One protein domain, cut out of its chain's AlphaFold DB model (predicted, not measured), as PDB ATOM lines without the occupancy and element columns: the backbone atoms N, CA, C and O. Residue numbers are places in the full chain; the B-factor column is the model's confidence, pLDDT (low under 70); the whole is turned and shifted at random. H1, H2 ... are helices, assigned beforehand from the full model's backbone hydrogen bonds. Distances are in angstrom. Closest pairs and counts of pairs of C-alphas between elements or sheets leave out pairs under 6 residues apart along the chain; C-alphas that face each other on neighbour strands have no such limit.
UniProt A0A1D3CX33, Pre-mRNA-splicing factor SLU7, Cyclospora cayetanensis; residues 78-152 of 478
ATOM      1  N   THR A  78      54.846  -3.534 -20.510       81.06
ATOM      2  CA  THR A  78      54.983  -2.245 -19.805       81.06
ATOM      3  C   THR A  78      53.667  -1.472 -19.827       81.06
ATOM      4  O   THR A  78      53.501  -0.515 -20.583       81.06
ATOM      5  N   TRP A  79      52.721  -1.910 -18.993       82.25
ATOM      6  CA  TRP A  79      51.450  -1.222 -18.765       82.25
ATOM      7  C   TRP A  79      51.544  -0.152 -17.666       82.25
ATOM      8  O   TRP A  79      52.485  -0.120 -16.869       82.25
ATOM      9  N   HIS A  80      50.535   0.718 -17.605       80.25
ATOM     10  CA  HIS A  80      50.360   1.671 -16.515       80.25
ATOM     11  C   HIS A  80      50.152   0.937 -15.182       80.25
ATOM     12  O   HIS A  80      49.254   0.106 -15.053       80.25
ATOM     13  N   ARG A  81      50.944   1.277 -14.158       76.06
ATOM     14  CA  ARG A  81      50.635   0.882 -12.778       76.06
ATOM     15  C   ARG A  81      49.553   1.809 -12.234       76.06
ATOM     16  O   ARG A  81      49.716   3.026 -12.267       76.06
ATOM     17  N   HIS A  82      48.473   1.228 -11.728       78.00
ATOM     18  CA  HIS A  82      47.374   1.953 -11.099       78.00
ATOM     19  C   HIS A  82      47.455   1.820  -9.574       78.00
ATOM     20  O   HIS A  82      47.850   0.775  -9.064       78.00
ATOM     21  N   GLY A  83      47.051   2.870  -8.853       78.44
ATOM     22  CA  GLY A  83      46.995   2.879  -7.392       78.44
ATOM     23  C   GLY A  83      48.070   3.737  -6.722       78.44
ATOM     24  O   GLY A  83      48.577   4.709  -7.286       78.44
ATOM     25  N   VAL A  84      48.356   3.394  -5.469       80.50
ATOM     26  CA  VAL A  84      49.199   4.155  -4.538       80.50
ATOM     27  C   VAL A  84      50.642   3.651  -4.592       80.50
ATOM     28  O   VAL A  84      50.873   2.458  -4.771       80.50
ATOM     29  N   ILE A  85      51.621   4.538  -4.397       77.31
ATOM     30  CA  ILE A  85      53.016   4.132  -4.177       77.31
ATOM     31  C   ILE A  85      53.086   3.391  -2.830       77.31
ATOM     32  O   ILE A  85      52.839   3.997  -1.789       77.31
ATOM     33  N   GLU A  86      53.427   2.099  -2.821       73.62
ATOM     34  CA  GLU A  86      53.387   1.255  -1.608       73.62
ATOM     35  C   GLU A  86      54.222   1.830  -0.448       73.62
ATOM     36  O   GLU A  86      53.779   1.845   0.701       73.62
ATOM     37  N   GLU A  87      55.383   2.413  -0.754       73.81
ATOM     38  CA  GLU A  87      56.239   3.114   0.212       73.81
ATOM     39  C   GLU A  87      55.529   4.327   0.846       73.81
ATOM     40  O   GLU A  87      55.614   4.537   2.057       73.81
ATOM     41  N   ALA A  88      54.761   5.091   0.059       68.44
ATOM     42  CA  ALA A  88      53.964   6.222   0.541       68.44
ATOM     43  C   ALA A  88      52.685   5.776   1.276       68.44
ATOM     44  O   ALA A  88      52.193   6.500   2.142       68.44
ATOM     45  N   ALA A  89      52.154   4.587   0.968       71.94
ATOM     46  CA  ALA A  89      51.064   3.965   1.722       71.94
ATOM     47  C   ALA A  89      51.525   3.523   3.124       71.94
ATOM     48  O   ALA A  89      50.802   3.714   4.104       71.94
ATOM     49  N   ALA A  90      52.743   2.980   3.228       71.62
ATOM     50  CA  ALA A  90      53.373   2.637   4.500       71.62
ATOM     51  C   ALA A  90      53.747   3.894   5.312       71.62
ATOM     52  O   ALA A  90      53.448   3.982   6.507       71.62
ATOM     53  N   ALA A  91      54.348   4.898   4.665       74.50
ATOM     54  CA  ALA A  91      54.771   6.158   5.277       74.50
ATOM     55  C   ALA A  91      53.603   7.148   5.486       74.50
ATOM     56  O   ALA A  91      53.536   8.213   4.868       74.50
ATOM     57  N   LYS A  92      52.676   6.811   6.396       73.38
ATOM     58  CA  LYS A  92      51.498   7.637   6.735       73.38
ATOM     59  C   LYS A  92      51.863   9.107   6.995       73.38
ATOM     60  O   LYS A  92      52.534   9.434   7.976       73.38
ATOM     61  N   LYS A  93      51.339  10.012   6.163       79.94
ATOM     62  CA  LYS A  93      51.513  11.466   6.309       79.94
ATOM     63  C   LYS A  93      50.911  11.961   7.627       79.94
ATOM     64  O   LYS A  93      49.705  11.873   7.837       79.94
ATOM     65  N   LEU A  94      51.745  12.550   8.485       81.88
ATOM     66  CA  LEU A  94      51.327  13.104   9.782       81.88
ATOM     67  C   LEU A  94      50.874  14.574   9.719       81.88
ATOM     68  O   LEU A  94      50.338  15.093  10.697       81.88
ATOM     69  N   ARG A  95      51.142  15.281   8.613       85.81
ATOM     70  CA  ARG A  95      50.831  16.711   8.423       85.81
ATOM     71  C   ARG A  95      50.480  16.997   6.964       85.81
ATOM     72  O   ARG A  95      50.957  16.317   6.060       85.81
ATOM     73  N   PHE A  96      49.668  18.028   6.737       88.88
ATOM     74  CA  PHE A  96      49.318  18.493   5.393       88.88
ATOM     75  C   PHE A  96      50.498  19.238   4.745       88.88
ATOM     76  O   PHE A  96      51.067  20.143   5.355       88.88
ATOM     77  N   LEU A  97      50.844  18.880   3.507       88.44
ATOM     78  CA  LEU A  97      51.956  19.476   2.759       88.44
ATOM     79  C   LEU A  97      51.503  20.708   1.956       88.44
ATOM     80  O   LEU A  97      50.407  20.748   1.397       88.44
ATOM     81  N   LYS A  98      52.354  21.738   1.868       87.81
ATOM     82  CA  LYS A  98      52.047  22.950   1.093       87.81
ATOM     83  C   LYS A  98      52.091  22.627  -0.406       87.81
ATOM     84  O   LYS A  98      53.154  22.333  -0.937       87.81
ATOM     85  N   GLY A  99      50.940  22.726  -1.067       87.94
ATOM     86  CA  GLY A  99      50.747  22.312  -2.462       87.94
ATOM     87  C   GLY A  99      49.849  21.081  -2.613       87.94
ATOM     88  O   GLY A  99      49.366  20.835  -3.712       87.94
ATOM     89  N   ALA A 100      49.564  20.367  -1.517       90.81
ATOM     90  CA  ALA A 100      48.688  19.202  -1.525       90.81
ATOM     91  C   ALA A 100      47.212  19.545  -1.803       90.81
ATOM     92  O   ALA A 100      46.733  20.669  -1.617       90.81
ATOM     93  N   CYS A 101      46.486  18.512  -2.209       92.62
ATOM     94  CA  CYS A 101      45.086  18.509  -2.589       92.62
ATOM     95  C   CYS A 101      44.128  18.769  -1.403       92.62
ATOM     96  O   CYS A 101      44.293  18.178  -0.337       92.62
ATOM     97  N   GLY A 102      43.099  19.606  -1.606       90.19
ATOM     98  CA  GLY A 102      41.933  19.864  -0.730       90.19
ATOM     99  C   GLY A 102      41.970  19.321   0.712       90.19
ATOM    100  O   GLY A 102      42.399  20.032   1.618       90.19
ATOM    101  N   ASN A 103      41.462  18.131   1.071       92.44
ATOM    102  CA  ASN A 103      40.761  17.078   0.313       92.44
ATOM    103  C   ASN A 103      41.471  16.654  -0.984       92.44
ATOM    104  O   ASN A 103      41.151  17.224  -2.017       92.44
ATOM    105  N   CYS A 104      42.401  15.697  -1.001       89.62
ATOM    106  CA  CYS A 104      42.624  14.598  -0.042       89.62
ATOM    107  C   CYS A 104      43.910  14.652   0.813       89.62
ATOM    108  O   CYS A 104      44.057  13.856   1.736       89.62
ATOM    109  N   GLY A 105      44.848  15.561   0.535       89.38
ATOM    110  CA  GLY A 105      46.204  15.556   1.110       89.38
ATOM    111  C   GLY A 105      47.273  14.845   0.259       89.38
ATOM    112  O   GLY A 105      48.448  14.854   0.637       89.38
ATOM    113  N   SER A 106      46.904  14.283  -0.898       89.56
ATOM    114  CA  SER A 106      47.858  13.871  -1.941       89.56
ATOM    115  C   SER A 106      48.546  15.085  -2.583       89.56
ATOM    116  O   SER A 106      47.958  16.164  -2.655       89.56
ATOM    117  N   MET A 107      49.777  14.910  -3.057       89.12
ATOM    118  CA  MET A 107      50.529  15.872  -3.873       89.12
ATOM    119  C   MET A 107      50.328  15.660  -5.386       89.12
ATOM    120  O   MET A 107      50.739  16.510  -6.172       89.12
ATOM    121  N   THR A 108      49.722  14.544  -5.807       88.25
ATOM    122  CA  THR A 108      49.651  14.111  -7.219       88.25
ATOM    123  C   THR A 108      48.619  14.849  -8.068       88.25
ATOM    124  O   THR A 108      48.830  15.033  -9.266       88.25
ATOM    125  N   HIS A 109      47.507  15.282  -7.470       88.38
ATOM    126  CA  HIS A 109      46.366  15.873  -8.172       88.38
ATOM    127  C   HIS A 109      45.823  17.118  -7.443       88.38
ATOM    128  O   HIS A 109      46.177  17.399  -6.297       88.38
ATOM    129  N   LYS A 110      44.965  17.902  -8.111       92.19
ATOM    130  CA  LYS A 110      44.353  19.123  -7.548       92.19
ATOM    131  C   LYS A 110      42.964  18.822  -6.986       92.19
ATOM    132  O   LYS A 110      42.341  17.835  -7.353       92.19
ATOM    133  N   GLU A 111      42.428  19.725  -6.161       90.19
ATOM    134  CA  GLU A 111      41.125  19.531  -5.490       90.19
ATOM    135  C   GLU A 111      39.957  19.240  -6.455       90.19
ATOM    136  O   GLU A 111      39.050  18.495  -6.098       90.19
ATOM    137  N   LYS A 112      39.983  19.790  -7.678       91.44
ATOM    138  CA  LYS A 112      38.956  19.530  -8.706       91.44
ATOM    139  C   LYS A 112      39.022  18.121  -9.294       91.44
ATOM    140  O   LYS A 112      38.000  17.603  -9.726       91.44
ATOM    141  N   ASP A 113      40.214  17.537  -9.299       90.75
ATOM    142  CA  ASP A 113      40.552  16.276  -9.957       90.75
ATOM    143  C   ASP A 113      40.659  15.141  -8.913       90.75
ATOM    144  O   ASP A 113      41.273  14.105  -9.149       90.75
ATOM    145  N   CYS A 114      40.110  15.376  -7.714       91.00
ATOM    146  CA  CYS A 114      40.265  14.518  -6.553       91.00
ATOM    147  C   CYS A 114      39.309  13.320  -6.598       91.00
ATOM    148  O   CYS A 114      38.089  13.476  -6.626       91.00
ATOM    149  N   THR A 115      39.885  12.122  -6.539       88.94
ATOM    150  CA  THR A 115      39.191  10.824  -6.457       88.94
ATOM    151  C   THR A 115      38.438  10.629  -5.132       88.94
ATOM    152  O   THR A 115      37.468   9.877  -5.054       88.94
ATOM    153  N   ASP A 116      38.873  11.335  -4.090       89.00
ATOM    154  CA  ASP A 116      38.410  11.233  -2.710       89.00
ATOM    155  C   ASP A 116      37.146  12.092  -2.480       89.00
ATOM    156  O   ASP A 116      37.151  13.306  -2.724       89.00
ATOM    157  N   ARG A 117      36.056  11.487  -1.976       91.88
ATOM    158  CA  ARG A 117      34.731  12.140  -1.866       91.88
ATOM    159  C   ARG A 117      34.814  13.506  -1.143       91.88
ATOM    160  O   ARG A 117      35.291  13.536  -0.005       91.88
ATOM    161  N   PRO A 118      34.312  14.614  -1.735       92.56
ATOM    162  CA  PRO A 118      34.474  15.965  -1.188       92.56
ATOM    163  C   PRO A 118      34.037  16.125   0.277       92.56
ATOM    164  O   PRO A 118      32.855  16.043   0.616       92.56
ATOM    165  N   ARG A 119      35.005  16.392   1.159       89.94
ATOM    166  CA  ARG A 119      34.806  16.596   2.601       89.94
ATOM    167  C   ARG A 119      34.342  18.021   2.909       89.94
ATOM    168  O   ARG A 119      35.043  18.987   2.609       89.94
ATOM    169  N   ALA A 120      33.216  18.148   3.621       90.38
ATOM    170  CA  ALA A 120      32.660  19.433   4.074       90.38
ATOM    171  C   ALA A 120      33.644  20.268   4.923       90.38
ATOM    172  O   ALA A 120      33.623  21.496   4.878       90.38
ATOM    173  N   LYS A 121      34.552  19.611   5.660       90.75
ATOM    174  CA  LYS A 121      35.755  20.227   6.240       90.75
ATOM    175  C   LYS A 121      36.989  19.577   5.609       90.75
ATOM    176  O   LYS A 121      37.260  18.402   5.836       90.75
ATOM    177  N   LYS A 122      37.709  20.343   4.786       91.31
ATOM    178  CA  LYS A 122      38.826  19.864   3.955       91.31
ATOM    179  C   LYS A 122      40.066  19.494   4.780       91.31
ATOM    180  O   LYS A 122      40.377  20.173   5.759       91.31
ATOM    181  N   ALA A 123      40.829  18.501   4.310       90.38
ATOM    182  CA  ALA A 123      42.070  18.021   4.942       90.38
ATOM    183  C   ALA A 123      43.100  19.133   5.249       90.38
ATOM    184  O   ALA A 123      43.755  19.095   6.290       90.38
ATOM    185  N   LYS A 124      43.182  20.173   4.404       89.88
ATOM    186  CA  LYS A 124      43.978  21.396   4.619       89.88
ATOM    187  C   LYS A 124      43.721  22.091   5.965       89.88
ATOM    188  O   LYS A 124      44.629  22.732   6.482       89.88
ATOM    189  N   TYR A 125      42.506  21.986   6.506       90.00
ATOM    190  CA  TYR A 125      42.087  22.639   7.753       90.00
ATOM    191  C   TYR A 125      41.930  21.667   8.930       90.00
ATOM    192  O   TYR A 125      41.973  22.095  10.078       90.00
ATOM    193  N   THR A 126      41.712  20.374   8.668       88.69
ATOM    194  CA  THR A 126      41.521  19.361   9.721       88.69
ATOM    195  C   THR A 126      42.788  18.576  10.050       88.69
ATOM    196  O   THR A 126      42.864  18.016  11.140       88.69
ATOM    197  N   HIS A 127      43.748  18.495   9.118       86.31
ATOM    198  CA  HIS A 127      44.962  17.666   9.180       86.31
ATOM    199  C   HIS A 127      44.727  16.171   9.478       86.31
ATOM    200  O   HIS A 127      45.663  15.454   9.822       86.31
ATOM    201  N   LYS A 128      43.489  15.697   9.313       85.25
ATOM    202  CA  LYS A 128      43.076  14.300   9.491       85.25
ATOM    203  C   LYS A 128      42.832  13.648   8.138       85.25
ATOM    204  O   LYS A 128      42.480  14.336   7.177       85.25
ATOM    205  N   ASP A 129      43.003  12.329   8.109       86.06
ATOM    206  CA  ASP A 129      42.674  11.459   6.977       86.06
ATOM    207  C   ASP A 129      43.347  11.947   5.683       86.06
ATOM    208  O   ASP A 129      42.699  12.357   4.716       86.06
ATOM    209  N   LEU A 130      44.684  11.989   5.734       89.44
ATOM    210  CA  LEU A 130      45.568  12.429   4.656       89.44
ATOM    211  C   LEU A 130      45.886  11.253   3.728       89.44
ATOM    212  O   LEU A 130      46.473  10.263   4.163       89.44
ATOM    213  N   ALA A 131      45.533  11.381   2.450       88.38
ATOM    214  CA  ALA A 131      45.800  10.341   1.464       88.38
ATOM    215  C   ALA A 131      47.310  10.196   1.154       88.38
ATOM    216  O   ALA A 131      48.017  11.210   1.040       88.38
ATOM    217  N   PRO A 132      47.812   8.958   0.981       89.69
ATOM    218  CA  PRO A 132      49.141   8.701   0.422       89.69
ATOM    219  C   PRO A 132      49.210   9.136  -1.053       89.69
ATOM    220  O   PRO A 132      48.187   9.454  -1.659       89.69
ATOM    221  N   ASP A 133      50.413   9.194  -1.622       88.12
ATOM    222  CA  ASP A 133      50.615   9.666  -2.998       88.12
ATOM    223  C   ASP A 133      50.442   8.541  -4.037       88.12
ATOM    224  O   ASP A 133      50.890   7.405  -3.857       88.12
ATOM    225  N   GLU A 134      49.755   8.873  -5.129       86.19
ATOM    226  CA  GLU A 134      49.440   7.975  -6.247       86.19
ATOM    227  C   GLU A 134      50.646   7.789  -7.189       86.19
ATOM    228  O   GLU A 134      51.541   8.633  -7.268       86.19
ATOM    229  N   ILE A 135      50.665   6.700  -7.960       84.88
ATOM    230  CA  ILE A 135      51.666   6.515  -9.019       84.88
ATOM    231  C   ILE A 135      51.288   7.395 -10.220       84.88
ATOM    232  O   ILE A 135      50.298   7.135 -10.905       84.88
ATOM    233  N   ILE A 136      52.097   8.417 -10.520       82.25
ATOM    234  CA  ILE A 136      51.963   9.201 -11.757       82.25
ATOM    235  C   ILE A 136      52.468   8.340 -12.922       82.25
ATOM    236  O   ILE A 136      53.668   8.251 -13.176       82.25
ATOM    237  N   ALA A 137      51.550   7.664 -13.608       73.56
ATOM    238  CA  ALA A 137      51.893   6.733 -14.674       73.56
ATOM    239  C   ALA A 137      52.170   7.465 -16.002       73.56
ATOM    240  O   ALA A 137      51.243   7.914 -16.681       73.56
ATOM    241  N   GLU A 138      53.445   7.547 -16.397       78.19
ATOM    242  CA  GLU A 138      53.855   7.997 -17.736       78.19
ATOM    243  C   GLU A 138      53.158   7.183 -18.840       78.19
ATOM    244  O   GLU A 138      52.855   6.006 -18.649       78.19
ATOM    245  N   THR A 139      52.904   7.785 -20.009       78.75
ATOM    246  CA  THR A 139      52.293   7.078 -21.149       78.75
ATOM    247  C   THR A 139      53.353   6.370 -22.003       78.75
ATOM    248  O   THR A 139      54.078   7.031 -22.755       78.75
ATOM    249  N   PRO A 140      53.459   5.026 -21.950       82.50
ATOM    250  CA  PRO A 140      54.429   4.295 -22.754       82.50
ATOM    251  C   PRO A 140      54.144   4.456 -24.256       82.50
ATOM    252  O   PRO A 140      52.994   4.500 -24.711       82.50
ATOM    253  N   LYS A 141      55.211   4.508 -25.063       86.56
ATOM    254  CA  LYS A 141      55.139   4.580 -26.535       86.56
ATOM    255  C   LYS A 141      54.773   3.214 -27.133       86.56
ATOM    256  O   LYS A 141      55.595   2.559 -27.770       86.56
ATOM    257  N   LEU A 142      53.535   2.794 -26.875       86.94
ATOM    258  CA  LEU A 142      52.908   1.553 -27.335       86.94
ATOM    259  C   LEU A 142      52.355   1.657 -28.769       86.94
ATOM    260  O   LEU A 142      52.072   2.752 -29.266       86.94
ATOM    261  N   THR A 143      52.164   0.497 -29.405       89.56
ATOM    262  CA  THR A 143      51.547   0.334 -30.736       89.56
ATOM    263  C   THR A 143      50.030   0.583 -30.723       89.56
ATOM    264  O   THR A 143      49.425   0.791 -29.672       89.56
ATOM    265  N   TYR A 144      49.399   0.584 -31.906       90.12
ATOM    266  CA  TYR A 144      47.946   0.752 -32.053       90.12
ATOM    267  C   TYR A 144      47.156  -0.314 -31.278       90.12
ATOM    268  O   TYR A 144      46.184   0.030 -30.598       90.12
ATOM    269  N   ASP A 145      47.598  -1.571 -31.378       91.06
ATOM    270  CA  ASP A 145      46.946  -2.737 -30.779       91.06
ATOM    271  C   ASP A 145      47.202  -2.800 -29.279       91.06
ATOM    272  O   ASP A 145      46.257  -2.906 -28.510       91.06
ATOM    273  N   ALA A 146      48.452  -2.603 -28.837       89.62
ATOM    274  CA  ALA A 146      48.790  -2.612 -27.414       89.62
ATOM    275  C   ALA A 146      48.045  -1.520 -26.622       89.62
ATOM    276  O   ALA A 146      47.684  -1.738 -25.476       89.62
ATOM    277  N   LYS A 147      47.729  -0.366 -27.233       88.88
ATOM    278  CA  LYS A 147      46.876   0.676 -26.617       88.88
ATOM    279  C   LYS A 147      45.384   0.325 -26.546       88.88
ATOM    280  O   LYS A 147      44.627   1.067 -25.927       88.88
ATOM    281  N   ARG A 148      44.949  -0.738 -27.224       90.00
ATOM    282  CA  ARG A 148      43.558  -1.225 -27.283       90.00
ATOM    283  C   ARG A 148      43.407  -2.647 -26.751       90.00
ATOM    284  O   ARG A 148      42.313  -3.202 -26.838       90.00
ATOM    285  N   ASP A 149      44.479  -3.230 -26.228       90.19
ATOM    286  CA  ASP A 149      44.443  -4.573 -25.681       90.19
ATOM    287  C   ASP A 149      43.511  -4.600 -24.465       90.19
ATOM    288  O   ASP A 149      43.691  -3.864 -23.492       90.19
ATOM    289  N   ARG A 150      42.495  -5.465 -24.530       91.12
ATOM    290  CA  ARG A 150      41.555  -5.704 -23.430       91.12
ATOM    291  C   ARG A 150      42.264  -6.293 -22.207       91.12
ATOM    292  O   ARG A 150      41.776  -6.128 -21.096       91.12
ATOM    293  N   TYR A 151      43.398  -6.955 -22.422       89.94
ATOM    294  CA  TYR A 151      44.237  -7.577 -21.405       89.94
ATOM    295  C   TYR A 151      45.440  -6.693 -21.018       89.94
ATOM    296  O   TYR A 151      46.395  -7.171 -20.407       89.94
ATOM    297  N   GLY A 152      45.396  -5.388 -21.322       88.00
ATOM    298  CA  GLY A 152      46.381  -4.413 -20.849       88.00
ATOM    299  C   GLY A 152      46.472  -4.397 -19.318       88.00
ATOM    300  O   GLY A 152      45.551  -3.952 -18.639       88.00
TER     301      GLY A 152
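This is residues 78 to 152 of the 478 residues of the protein "Pre-mRNA-splicing factor SLU7" of Cyclospora cayetanensis (UniProt A0A1D3CX33). With little regular structure, this is a head of looped chain, residues 93 to 131, with a long arm formed by residues 78 to 85 and 132 to 152; H1 sits at the side where arm and head join, and H2 lies in the head, at the end away from the arm. The 75 printed residues hold two named helices, H1 then H2, and no named strand; the class is all helix, with 9 residues in named elements. The whole is loose, radius of gyration of the C-alphas 15.3 A, and elongated, spanning 46 by 25 by 19 A.

Start at H1, residues 86 to 90; its O i to N i+4 pair is within hydrogen-bond range. H2, residues 123 to 126, is apart from H1 and too short for such a pair, but its one O i to N i+3 pair is within range.

Find C-alpha 86 at (53.387, 1.255, -1.608); H1 runs 6.3 A from there. H2 runs 5.0 A, ending at C-alpha 126 (41.521, 19.361, 9.721).

The farthest C-alphas, Thr 126 and Asp 145, are 46.5 A apart. The printed part has no cut, and H1 to H2 is a long link of 32 residues. Mean pLDDT of the printed part is 85.8; residue 88 alone is under 70.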